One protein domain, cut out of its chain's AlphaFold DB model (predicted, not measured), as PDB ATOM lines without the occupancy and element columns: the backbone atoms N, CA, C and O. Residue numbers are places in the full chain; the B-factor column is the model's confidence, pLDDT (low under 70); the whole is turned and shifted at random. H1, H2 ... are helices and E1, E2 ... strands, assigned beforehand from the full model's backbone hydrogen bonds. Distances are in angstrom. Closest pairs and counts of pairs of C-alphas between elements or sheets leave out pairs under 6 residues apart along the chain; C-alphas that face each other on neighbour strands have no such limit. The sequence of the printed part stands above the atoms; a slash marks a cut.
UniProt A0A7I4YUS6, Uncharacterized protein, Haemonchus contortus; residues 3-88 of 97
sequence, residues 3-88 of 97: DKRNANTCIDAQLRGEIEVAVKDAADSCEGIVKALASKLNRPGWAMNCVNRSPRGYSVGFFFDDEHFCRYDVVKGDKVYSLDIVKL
ATOM      1  N   ASP A   3       7.510 -47.973 -12.212       82.81
ATOM      2  CA  ASP A   3       6.647 -48.715 -11.286       82.81
ATOM      3  C   ASP A   3       7.323 -49.997 -10.803       82.81
ATOM      4  O   ASP A   3       7.392 -50.260  -9.604       82.81
ATOM      5  N   LYS A   4       7.930 -50.758 -11.728       83.69
ATOM      6  CA  LYS A   4       8.708 -51.959 -11.375       83.69
ATOM      7  C   LYS A   4       9.898 -51.628 -10.470       83.69
ATOM      8  O   LYS A   4      10.238 -52.413  -9.596       83.69
ATOM      9  N   ARG A   5      10.547 -50.480 -10.683       84.69
ATOM     10  CA  ARG A   5      11.656 -50.040  -9.829       84.69
ATOM     11  C   ARG A   5      11.146 -49.668  -8.440       84.69
ATOM     12  O   ARG A   5      11.696 -50.170  -7.472       84.69
ATOM     13  N   ASN A   6      10.082 -48.872  -8.356       89.56
ATOM     14  CA  ASN A   6       9.479 -48.466  -7.089       89.56
ATOM     15  C   ASN A   6       8.986 -49.680  -6.290       89.56
ATOM     16  O   ASN A   6       9.175 -49.714  -5.082       89.56
ATOM     17  N   ALA A   7       8.429 -50.700  -6.951       88.75
ATOM     18  CA  ALA A   7       8.031 -51.949  -6.301       88.75
ATOM     19  C   ALA A   7       9.207 -52.700  -5.647       88.75
ATOM     20  O   ALA A   7       9.009 -53.347  -4.626       88.75
ATOM     21  N   ASN A   8      10.414 -52.577  -6.208       86.31
ATOM     22  CA  ASN A   8      11.627 -53.210  -5.686       86.31
ATOM     23  C   ASN A   8      12.374 -52.348  -4.656       86.31
ATOM     24  O   ASN A   8      13.187 -52.870  -3.915       86.31
ATOM     25  N   THR A   9      12.192 -51.025  -4.655       86.81
ATOM     26  CA  THR A   9      12.943 -50.108  -3.769       86.81
ATOM     27  C   THR A   9      12.097 -49.492  -2.664       86.81
ATOM     28  O   THR A   9      12.612 -48.769  -1.815       86.81
ATOM     29  N   CYS A  10      10.797 -49.746  -2.689       89.56
ATOM     30  CA  CYS A  10       9.840 -49.358  -1.673       89.56
ATOM     31  C   CYS A  10       8.830 -50.498  -1.546       89.56
ATOM     32  O   CYS A  10       7.794 -50.514  -2.210       89.56
ATOM     33  N   ILE A  11       9.189 -51.524  -0.780       89.44
ATOM     34  CA  ILE A  11       8.468 -52.802  -0.779       89.44
ATOM     35  C   ILE A  11       7.078 -52.703  -0.135       89.44
ATOM     36  O   ILE A  11       6.150 -53.368  -0.603       89.44
ATOM     37  N   ASP A  12       6.901 -51.798   0.836       90.31
ATOM     38  CA  ASP A  12       5.607 -51.479   1.448       90.31
ATOM     39  C   ASP A  12       4.656 -50.871   0.400       90.31
ATOM     40  O   ASP A  12       4.770 -49.714  -0.017       90.31
ATOM     41  N   ALA A  13       3.695 -51.685  -0.038       91.75
ATOM     42  CA  ALA A  13       2.722 -51.306  -1.050       91.75
ATOM     43  C   ALA A  13       1.765 -50.200  -0.586       91.75
ATOM     44  O   ALA A  13       1.341 -49.394  -1.419       91.75
ATOM     45  N   GLN A  14       1.444 -50.143   0.711       92.56
ATOM     46  CA  GLN A  14       0.587 -49.100   1.262       92.56
ATOM     47  C   GLN A  14       1.325 -47.761   1.233       92.56
ATOM     48  O   GLN A  14       0.809 -46.791   0.677       92.56
ATOM     49  N   LEU A  15       2.558 -47.722   1.745       92.19
ATOM     50  CA  LEU A  15       3.387 -46.516   1.719       92.19
ATOM     51  C   LEU A  15       3.616 -46.016   0.284       92.19
ATOM     52  O   LEU A  15       3.490 -44.818   0.032       92.19
ATOM     53  N   ARG A  16       3.881 -46.908  -0.684       93.75
ATOM     54  CA  ARG A  16       3.979 -46.514  -2.103       93.75
ATOM     55  C   ARG A  16       2.723 -45.807  -2.605       93.75
ATOM     56  O   ARG A  16       2.842 -44.771  -3.254       93.75
ATOM     57  N   GLY A  17       1.543 -46.367  -2.328       94.69
ATOM     58  CA  GLY A  17       0.272 -45.783  -2.759       94.69
ATOM     59  C   GLY A  17       0.019 -44.417  -2.121       94.69
ATOM     60  O   GLY A  17      -0.389 -43.475  -2.799       94.69
ATOM     61  N   GLU A  18       0.332 -44.274  -0.832       94.75
ATOM     62  CA  GLU A  18       0.238 -42.994  -0.122       94.75
ATOM     63  C   GLU A  18       1.177 -41.936  -0.727       94.75
ATOM     64  O   GLU A  18       0.763 -40.795  -0.950       94.75
ATOM     65  N   ILE A  19       2.421 -42.310  -1.056       95.25
ATOM     66  CA  ILE A  19       3.389 -41.422  -1.718       95.25
ATOM     67  C   ILE A  19       2.876 -40.990  -3.089       95.25
ATOM     68  O   ILE A  19       2.895 -39.795  -3.388       95.25
ATOM     69  N   GLU A  20       2.404 -41.931  -3.910       95.31
ATOM     70  CA  GLU A  20       1.878 -41.655  -5.250       95.31
ATOM     71  C   GLU A  20       0.763 -40.603  -5.201       95.31
ATOM     72  O   GLU A  20       0.814 -39.594  -5.914       95.31
ATOM     73  N   VAL A  21      -0.203 -40.790  -4.299       95.88
ATOM     74  CA  VAL A  21      -1.314 -39.853  -4.091       95.88
ATOM     75  C   VAL A  21      -0.815 -38.501  -3.580       95.88
ATOM     76  O   VAL A  21      -1.258 -37.454  -4.067       95.88
ATOM     77  N   ALA A  22       0.124 -38.490  -2.631       95.31
ATOM     78  CA  ALA A  22       0.657 -37.258  -2.064       95.31
ATOM     79  C   ALA A  22       1.318 -36.378  -3.140       95.31
ATOM     80  O   ALA A  22       1.009 -35.185  -3.269       95.31
ATOM     81  N   VAL A  23       2.194 -36.967  -3.957       95.31
ATOM     82  CA  VAL A  23       3.027 -36.214  -4.906       95.31
ATOM     83  C   VAL A  23       2.354 -35.951  -6.251       95.31
ATOM     84  O   VAL A  23       2.882 -35.149  -7.026       95.31
ATOM     85  N   LYS A  24       1.192 -36.557  -6.530       94.25
ATOM     86  CA  LYS A  24       0.456 -36.433  -7.802       94.25
ATOM     87  C   LYS A  24       0.378 -34.989  -8.307       94.25
ATOM     88  O   LYS A  24       0.923 -34.679  -9.364       94.25
ATOM     89  N   ASP A  25      -0.147 -34.087  -7.480       93.00
ATOM     90  CA  ASP A  25      -0.353 -32.670  -7.828       93.00
ATOM     91  C   ASP A  25       0.738 -31.734  -7.283       93.00
ATOM     92  O   ASP A  25       0.578 -30.516  -7.266       93.00
ATOM     93  N   ALA A  26       1.850 -32.284  -6.785       94.94
ATOM     94  CA  ALA A  26       2.949 -31.465  -6.288       94.94
ATOM     95  C   ALA A  26       3.584 -30.630  -7.414       94.94
ATOM     96  O   ALA A  26       3.644 -31.073  -8.566       94.94
ATOM     97  N   ALA A  27       4.102 -29.449  -7.068       94.75
ATOM     98  CA  ALA A  27       4.864 -28.630  -8.005       94.75
ATOM     99  C   ALA A  27       6.113 -29.376  -8.513       94.75
ATOM    100  O   ALA A  27       6.660 -30.235  -7.818       94.75
ATOM    101  N   ASP A  28       6.563 -29.032  -9.721       93.12
ATOM    102  CA  ASP A  28       7.718 -29.643 -10.396       93.12
ATOM    103  C   ASP A  28       9.067 -29.165  -9.814       93.12
ATOM    104  O   ASP A  28       9.902 -28.531 -10.468       93.12
ATOM    105  N   SER A  29       9.267 -29.408  -8.521       93.38
ATOM    106  CA  SER A  29      10.490 -29.106  -7.781       93.38
ATOM    107  C   SER A  29      10.600 -30.010  -6.555       93.38
ATOM    108  O   SER A  29       9.591 -30.452  -6.007       93.38
ATOM    109  N   CYS A  30      11.823 -30.260  -6.073       93.69
ATOM    110  CA  CYS A  30      11.984 -31.028  -4.835       93.69
ATOM    111  C   CYS A  30      11.322 -30.347  -3.640       93.69
ATOM    112  O   CYS A  30      10.720 -31.022  -2.816       93.69
ATOM    113  N   GLU A  31      11.375 -29.016  -3.570       95.31
ATOM    114  CA  GLU A  31      10.669 -28.261  -2.538       95.31
ATOM    115  C   GLU A  31       9.152 -28.502  -2.604       95.31
ATOM    116  O   GLU A  31       8.522 -28.765  -1.582       95.31
ATOM    117  N   GLY A  32       8.567 -28.468  -3.807       95.31
ATOM    118  CA  GLY A  32       7.148 -28.741  -4.025       95.31
ATOM    119  C   GLY A  32       6.752 -30.158  -3.625       95.31
ATOM    120  O   GLY A  32       5.728 -30.353  -2.970       95.31
ATOM    121  N   ILE A  33       7.584 -31.140  -3.970       95.44
ATOM    122  CA  ILE A  33       7.362 -32.544  -3.618       95.44
ATOM    123  C   ILE A  33       7.484 -32.760  -2.106       95.44
ATOM    124  O   ILE A  33       6.585 -33.350  -1.513       95.44
ATOM    125  N   VAL A  34       8.533 -32.244  -1.460       93.75
ATOM    126  CA  VAL A  34       8.716 -32.370  -0.004       93.75
ATOM    127  C   VAL A  34       7.573 -31.692   0.754       93.75
ATOM    128  O   VAL A  34       7.046 -32.278   1.696       93.75
ATOM    129  N   LYS A  35       7.115 -30.509   0.318       94.25
ATOM    130  CA  LYS A  35       5.931 -29.845   0.893       94.25
ATOM    131  C   LYS A  35       4.662 -30.692   0.744       94.25
ATOM    132  O   LYS A  35       3.866 -30.782   1.680       94.25
ATOM    133  N   ALA A  36       4.466 -31.328  -0.411       94.75
ATOM    134  CA  ALA A  36       3.326 -32.215  -0.635       94.75
ATOM    135  C   ALA A  36       3.392 -33.476   0.241       94.75
ATOM    136  O   ALA A  36       2.385 -33.848   0.835       94.75
ATOM    137  N   LEU A  37       4.568 -34.093   0.381       93.62
ATOM    138  CA  LEU A  37       4.766 -35.228   1.285       93.62
ATOM    139  C   LEU A  37       4.497 -34.826   2.740       93.62
ATOM    140  O   LEU A  37       3.679 -35.450   3.407       93.62
ATOM    141  N   ALA A  38       5.106 -33.740   3.218       90.94
ATOM    142  CA  ALA A  38       4.929 -33.275   4.592       90.94
ATOM    143  C   ALA A  38       3.461 -32.970   4.940       90.94
ATOM    144  O   ALA A  38       3.032 -33.249   6.054       90.94
ATOM    145  N   SER A  39       2.682 -32.440   3.991       91.75
ATOM    146  CA  SER A  39       1.267 -32.105   4.212       91.75
ATOM    147  C   SER A  39       0.299 -33.275   4.024       91.75
ATOM    148  O   SER A  39      -0.677 -33.363   4.763       91.75
ATOM    149  N   LYS A  40       0.530 -34.152   3.037       92.69
ATOM    150  CA  LYS A  40      -0.428 -35.205   2.652       92.69
ATOM    151  C   LYS A  40      -0.058 -36.594   3.158       92.69
ATOM    152  O   LYS A  40      -0.959 -37.348   3.500       92.69
ATOM    153  N   LEU A  41       1.233 -36.940   3.184       88.88
ATOM    154  CA  LEU A  41       1.688 -38.218   3.742       88.88
ATOM    155  C   LEU A  41       1.626 -38.178   5.272       88.88
ATOM    156  O   LEU A  41       1.242 -39.170   5.875       88.88
ATOM    157  N   ASN A  42       1.987 -37.034   5.876       78.06
ATOM    158  CA  ASN A  42       1.866 -36.744   7.312       78.06
ATOM    159  C   ASN A  42       2.176 -37.959   8.211       78.06
ATOM    160  O   ASN A  42       1.328 -38.418   8.972       78.06
ATOM    161  N   ARG A  43       3.394 -38.505   8.087       84.00
ATOM    162  CA  ARG A  43       3.882 -39.630   8.895       84.00
ATOM    163  C   ARG A  43       4.886 -39.129   9.948       84.00
ATOM    164  O   ARG A  43       6.058 -38.942   9.614       84.00
ATOM    165  N   PRO A  44       4.465 -38.894  11.207       85.06
ATOM    166  CA  PRO A  44       5.374 -38.528  12.291       85.06
ATOM    167  C   PRO A  44       6.468 -39.577  12.489       85.06
ATOM    168  O   PRO A  44       6.225 -40.772  12.333       85.06
ATOM    169  N   GLY A  45       7.678 -39.133  12.830       85.81
ATOM    170  CA  GLY A  45       8.818 -40.030  13.026       85.81
ATOM    171  C   GLY A  45       9.456 -40.533  11.729       85.81
ATOM    172  O   GLY A  45      10.254 -41.461  11.786       85.81
ATOM    173  N   TRP A  46       9.145 -39.938  10.571       87.38
ATOM    174  CA  TRP A  46       9.792 -40.249   9.292       87.38
ATOM    175  C   TRP A  46      10.612 -39.068   8.764       87.38
ATOM    176  O   TRP A  46      10.185 -37.915   8.818       87.38
ATOM    177  N   ALA A  47      11.790 -39.365   8.219       88.88
ATOM    178  CA  ALA A  47      12.601 -38.436   7.443       88.88
ATOM    179  C   ALA A  47      12.303 -38.594   5.955       88.88
ATOM    180  O   ALA A  47      12.045 -39.698   5.477       88.88
ATOM    181  N   MET A  48      12.378 -37.487   5.218       91.00
ATOM    182  CA  MET A  48      12.134 -37.459   3.779       91.00
ATOM    183  C   MET A  48      13.205 -36.614   3.096       91.00
ATOM    184  O   MET A  48      13.461 -35.479   3.497       91.00
ATOM    185  N   ASN A  49      13.803 -37.156   2.045       90.06
ATOM    186  CA  ASN A  49      14.749 -36.469   1.177       90.06
ATOM    187  C   ASN A  49      14.244 -36.507  -0.270       90.06
ATOM    188  O   ASN A  49      13.620 -37.483  -0.683       90.06
ATOM    189  N   CYS A  50      14.534 -35.461  -1.044       91.62
ATOM    190  CA  CYS A  50      14.247 -35.411  -2.474       91.62
ATOM    191  C   CYS A  50      15.490 -34.990  -3.247       91.62
ATOM    192  O   CYS A  50      16.108 -33.969  -2.942       91.62
ATOM    193  N   VAL A  51      15.805 -35.733  -4.306       89.06
ATOM    194  CA  VAL A  51      16.875 -35.400  -5.247       89.06
ATOM    195  C   VAL A  51      16.305 -35.342  -6.656       89.06
ATOM    196  O   VAL A  51      15.712 -36.304  -7.136       89.06
ATOM    197  N   ASN A  52      16.517 -34.222  -7.347       86.44
ATOM    198  CA  ASN A  52      16.247 -34.128  -8.777       86.44
ATOM    199  C   ASN A  52      17.404 -34.779  -9.545       86.44
ATOM    200  O   ASN A  52      18.534 -34.279  -9.510       86.44
ATOM    201  N   ARG A  53      17.141 -35.888 -10.237       73.94
ATOM    202  CA  ARG A  53      18.130 -36.505 -11.114       73.94
ATOM    203  C   ARG A  53      18.127 -35.766 -12.446       73.94
ATOM    204  O   ARG A  53      17.164 -35.824 -13.205       73.94
ATOM    205  N   SER A  54      19.248 -35.121 -12.764       62.66
ATOM    206  CA  SER A  54      19.538 -34.763 -14.154       62.66
ATOM    207  C   SER A  54      19.452 -36.030 -15.020       62.66
ATOM    208  O   SER A  54      19.871 -37.092 -14.557       62.66
ATOM    209  N   PRO A  55      19.008 -35.952 -16.286       56.69
ATOM    210  CA  PRO A  55      19.080 -37.087 -17.208       56.69
ATOM    211  C   PRO A  55      20.507 -37.651 -17.389       56.69
ATOM    212  O   PRO A  55      20.662 -38.763 -17.882       56.69
ATOM    213  N   ARG A  56      21.552 -36.918 -16.964       51.97
ATOM    214  CA  ARG A  56      22.957 -37.378 -16.896       51.97
ATOM    215  C   ARG A  56      23.473 -37.610 -15.466       51.97
ATOM    216  O   ARG A  56      24.639 -37.942 -15.275       51.97
ATOM    217  N   GLY A  57      22.634 -37.377 -14.462       48.59
ATOM    218  CA  GLY A  57      22.953 -37.531 -13.051       48.59
ATOM    219  C   GLY A  57      22.748 -38.972 -12.611       48.59
ATOM    220  O   GLY A  57      21.619 -39.442 -12.482       48.59
ATOM    221  N   TYR A  58      23.845 -39.669 -12.344       45.16
ATOM    222  CA  TYR A  58      23.809 -40.952 -11.659       45.16
ATOM    223  C   TYR A  58      23.506 -40.702 -10.181       45.16
ATOM    224  O   TYR A  58      24.308 -40.082  -9.488       45.16
ATOM    225  N   SER A  59      22.376 -41.196  -9.673       47.34
ATOM    226  CA  SER A  59      22.279 -41.448  -8.233       47.34
ATOM    227  C   SER A  59      22.724 -42.883  -8.009       47.34
ATOM    228  O   SER A  59      22.039 -43.816  -8.440       47.34
ATOM    229  N   VAL A  60      23.871 -43.052  -7.361       44.50
ATOM    230  CA  VAL A  60      24.313 -44.352  -6.859       44.50
ATOM    231  C   VAL A  60      23.404 -44.681  -5.681       44.50
ATOM    232  O   VAL A  60      23.572 -44.186  -4.572       44.50
ATOM    233  N   GLY A  61      22.338 -45.412  -5.976       53.09
ATOM    234  CA  GLY A  61      21.418 -45.934  -4.990       53.09
ATOM    235  C   GLY A  61      21.739 -47.374  -4.693       53.09
ATOM    236  O   GLY A  61      21.733 -48.188  -5.611       53.09
ATOM    237  N   PHE A  62      21.987 -47.684  -3.432       52.09
ATOM    238  CA  PHE A  62      21.979 -49.060  -2.974       52.09
ATOM    239  C   PHE A  62      20.529 -49.570  -2.972       52.09
ATOM    240  O   PHE A  62      19.617 -48.841  -2.580       52.09
ATOM    241  N   PHE A  63      20.315 -50.784  -3.479       54.34
ATOM    242  CA  PHE A  63      19.027 -51.473  -3.435       54.34
ATOM    243  C   PHE A  63      19.022 -52.334  -2.172       54.34
ATOM    244  O   PHE A  63      19.814 -53.271  -2.081       54.34
ATOM    245  N   PHE A  64      18.174 -51.995  -1.208       59.47
ATOM    246  CA  PHE A  64      17.926 -52.809  -0.024       59.47
ATOM    247  C   PHE A  64      16.417 -53.015   0.098       59.47
ATOM    248  O   PHE A  64      15.663 -52.049  -0.021       59.47
ATOM    249  N   ASP A  65      15.995 -54.258   0.317       63.59
ATOM    250  CA  ASP A  65      14.622 -54.579   0.695       63.59
ATOM    251  C   ASP A  65      14.489 -54.316   2.203       63.59
ATOM    252  O   ASP A  65      14.973 -55.099   3.019       63.59
ATOM    253  N   ASP A  66      13.905 -53.178   2.576       69.44
ATOM    254  CA  ASP A  66      13.732 -52.759   3.971       69.44
ATOM    255  C   ASP A  66      12.377 -52.050   4.118       69.44
ATOM    256  O   ASP A  66      12.115 -51.048   3.461       69.44
ATOM    257  N   GLU A  67      11.484 -52.565   4.965       75.25
ATOM    258  CA  GLU A  67      10.141 -51.992   5.170       75.25
ATOM    259  C   GLU A  67      10.172 -50.622   5.876       75.25
ATOM    260  O   GLU A  67       9.182 -49.889   5.894       75.25
ATOM    261  N   HIS A  68      11.311 -50.242   6.451       81.62
ATOM    262  CA  HIS A  68      11.541 -48.950   7.094       81.62
ATOM    263  C   HIS A  68      12.247 -47.944   6.182       81.62
ATOM    264  O   HIS A  68      12.431 -46.788   6.582       81.62
ATOM    265  N   PHE A  69      12.615 -48.358   4.968       85.56
ATOM    266  CA  PHE A  69      13.214 -47.519   3.941       85.56
ATOM    267  C   PHE A  69      12.426 -47.633   2.632       85.56
ATOM    268  O   PHE A  69      12.273 -48.693   2.040       85.56
ATOM    269  N   CYS A  70      11.965 -46.503   2.119       89.00
ATOM    270  CA  CYS A  70      11.271 -46.432   0.846       89.00
ATOM    271  C   CYS A  70      12.000 -45.467  -0.078       89.00
ATOM    272  O   CYS A  70      11.995 -44.255   0.149       89.00
ATOM    273  N   ARG A  71      12.584 -45.999  -1.154       90.44
ATOM    274  CA  ARG A  71      13.013 -45.196  -2.298       90.44
ATOM    275  C   ARG A  71      11.948 -45.226  -3.386       90.44
ATOM    276  O   ARG A  71      11.669 -46.277  -3.965       90.44
ATOM    277  N   TYR A  72      11.392 -44.060  -3.688       91.38
ATOM    278  CA  TYR A  72      10.333 -43.871  -4.675       91.38
ATOM    279  C   TYR A  72      10.767 -42.856  -5.727       91.38
ATOM    280  O   TYR A  72      11.037 -41.698  -5.413       91.38
ATOM    281  N   ASP A  73      10.808 -43.270  -6.988       91.75
ATOM    282  CA  ASP A  73      11.074 -42.358  -8.091       91.75
ATOM    283  C   ASP A  73       9.752 -41.866  -8.701       91.75
ATOM    284  O   ASP A  73       8.895 -42.665  -9.080       91.75
ATOM    285  N   VAL A  74       9.604 -40.549  -8.838       91.62
ATOM    286  CA  VAL A  74       8.454 -39.894  -9.477       91.62
ATOM    287  C   VAL A  74       8.906 -39.123 -10.712       91.62
ATOM    288  O   VAL A  74       9.952 -38.472 -10.714       91.62
ATOM    289  N   VAL A  75       8.112 -39.196 -11.778       90.12
ATOM    290  CA  VAL A  75       8.342 -38.446 -13.016       90.12
ATOM    291  C   VAL A  75       7.393 -37.255 -13.048       90.12
ATOM    292  O   VAL A  75       6.181 -37.427 -12.918       90.12
ATOM    293  N   LYS A  76       7.938 -36.051 -13.225       88.06
ATOM    294  CA  LYS A  76       7.169 -34.824 -13.469       88.06
ATOM    295  C   LYS A  76       7.804 -34.082 -14.636       88.06
ATOM    296  O   LYS A  76       9.000 -33.813 -14.623       88.06
ATOM    297  N   GLY A  77       7.008 -33.812 -15.671       86.25
ATOM    298  CA  GLY A  77       7.529 -33.268 -16.926       86.25
ATOM    299  C   GLY A  77       8.630 -34.159 -17.510       86.25
ATOM    300  O   GLY A  77       8.419 -35.350 -17.734       86.25
ATOM    301  N   ASP A  78       9.805 -33.577 -17.733       85.38
ATOM    302  CA  ASP A  78      11.016 -34.229 -18.241       85.38
ATOM    303  C   ASP A  78      12.010 -34.640 -17.136       85.38
ATOM    304  O   ASP A  78      13.109 -35.121 -17.428       85.38
ATOM    305  N   LYS A  79      11.636 -34.473 -15.862       86.06
ATOM    306  CA  LYS A  79      12.503 -34.721 -14.706       86.06
ATOM    307  C   LYS A  79      12.103 -35.980 -13.958       86.06
ATOM    308  O   LYS A  79      10.930 -36.346 -13.856       86.06
ATOM    309  N   VAL A  80      13.114 -36.616 -13.372       89.19
ATOM    310  CA  VAL A  80      12.943 -37.732 -12.443       89.19
ATOM    311  C   VAL A  80      13.407 -37.278 -11.072       89.19
ATOM    312  O   VAL A  80      14.571 -36.925 -10.885       89.19
ATOM    313  N   TYR A  81      12.506 -37.333 -10.104       90.75
ATOM    314  CA  TYR A  81      12.808 -37.058  -8.709       90.75
ATOM    315  C   TYR A  81      12.883 -38.367  -7.946       90.75
ATOM    316  O   TYR A  81      12.007 -39.216  -8.087       90.75
ATOM    317  N   SER A  82      13.916 -38.510  -7.130       91.31
ATOM    318  CA  SER A  82      14.083 -39.635  -6.221       91.31
ATOM    319  C   SER A  82      13.780 -39.204  -4.811       91.31
ATOM    320  O   SER A  82      14.377 -38.247  -4.316       91.31
ATOM    321  N   LEU A  83      12.858 -39.921  -4.190       92.19
ATOM    322  CA  LEU A  83      12.397 -39.689  -2.836       92.19
ATOM    323  C   LEU A  83      12.954 -40.800  -1.964       92.19
ATOM    324  O   LEU A  83      12.725 -41.965  -2.269       92.19
ATOM    325  N   ASP A  84      13.673 -40.436  -0.909       91.19
ATOM    326  CA  ASP A  84      14.104 -41.373   0.127       91.19
ATOM    327  C   ASP A  84      13.316 -41.070   1.392       91.19
ATOM    328  O   ASP A  84      13.378 -39.954   1.912       91.19
ATOM    329  N   ILE A  85      12.545 -42.045   1.856       90.62
ATOM    330  CA  ILE A  85      11.624 -41.909   2.979       90.62
ATOM    331  C   ILE A  85      11.981 -42.987   3.997       90.62
ATOM    332  O   ILE A  85      11.967 -44.172   3.674       90.62
ATOM    333  N   VAL A  86      12.345 -42.576   5.211       89.31
ATOM    334  CA  VAL A  86      12.919 -43.465   6.232       89.31
ATOM    335  C   VAL A  86      12.225 -43.279   7.564       89.31
ATOM    336  O   VAL A  86      12.078 -42.147   8.026       89.31
ATOM    337  N   LYS A  87      11.850 -44.379   8.216       87.81
ATOM    338  CA  LYS A  87      11.324 -44.355   9.582       87.81
ATOM    339  C   LYS A  87      12.476 -44.109  10.566       87.81
ATOM    340  O   LYS A  87      13.367 -44.944  10.707       87.81
ATOM    341  N   LEU A  88      12.477 -42.945  11.214       82.75
ATOM    342  CA  LEU A  88      13.447 -42.565  12.246       82.75
ATOM    343  C   LEU A  88      13.098 -43.186  13.596       82.75
ATOM    344  O   LEU A  88      13.987 -43.663  14.299       82.75
TER     345      LEU A  88
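What this domain is: This is residues 3 to 88 of the 97 residues of an uncharacterized protein of Haemonchus contortus (UniProt A0A7I4YUS6). A small, twisted sheet of three strands has two helices, H2 and H3, packed over one face, while the short helix H1 sits beside the edge strand E2 on the side of the opposite face. A long loop, residues 54 to 68, swings out wide on the side away from H2 and H3, on its way from E1 to E2. The printed part has 86 residues, with three named helices and then three named strands in the order H1 H2 H3 E1 E2 E3; the sheet runs E1 E3 E2, antiparallel throughout, and the class is mixed, helices and strands. The whole is compact and rounded, with a radius of gyration of the C-alphas of 11.9 A and spans of 30 by 27 by 20 A.

Where its parts are: Find C-alpha 3 at (6.647, -48.715, -11.286), where H1 begins; it takes residues 3 to 9. H2, residues 13 to 23, is 15.6 A from first to last C-alpha, and H3, residues 30 to 41, is 15.2 A. At C-alpha 46, (9.792, -40.249, 9.292), E1 begins and runs to residue 53, 22.4 A long. E2, residues 69 to 76, is also 22.4 A long. E3, residues 79 to 87, covers 26.2 A and ends at C-alpha 87, (11.324, -44.355, 9.582).

How they stand to each other: Begin with the inner strand E3. Its neighbour E1 is antiparallel at 161 degrees; look for N 47 and O 86, 2.8 A apart. E2 and E3 form a hairpin, antiparallel at 158 degrees, with N 72 and O 83 at 2.9 A. H2 and H3 are on the same face, making two layers, helices on one face of a sheet. H2 is over E2 at a height over the sheet of 9.5 A; their closest C-alphas are those of Arg 16 and Tyr 72, 7.3 A apart. H3 is over E1 and E3 at a height of 9.1 A, with the C-alphas of Cys 30 and Cys 50 its closest to E1, at 5.5 A. H2 and H3 touch, closest at the C-alphas of Ala 22 and Lys 40, 5.3 A, at a steep tilt of 57 degrees, opposite ways. H1 is on the opposite face, over none of the strands, at a height of 5.0 A; the C-alphas of Thr 9 and Arg 71 are its closest to E2, at 5.1 A. H1 and H2 only just touch, only at the corner, with 3 pairs of C-alphas within 8 A, the closest being Ala 7 and Ala 13 at 7.5 A. H1 and H3 are apart. In H1, H2 and H3 every O i to N i+4 pair is within hydrogen-bond range.

The domain as a whole: The two C-alphas farthest apart are those of Pro 44 and Arg 56, 34.1 A. The printed part has no cut. The link from E1 to E2, 15 residues, is long; look there for the low confidence too, as residues 54 to 66 are under 70, against a mean pLDDT of 84.5 for the printed part.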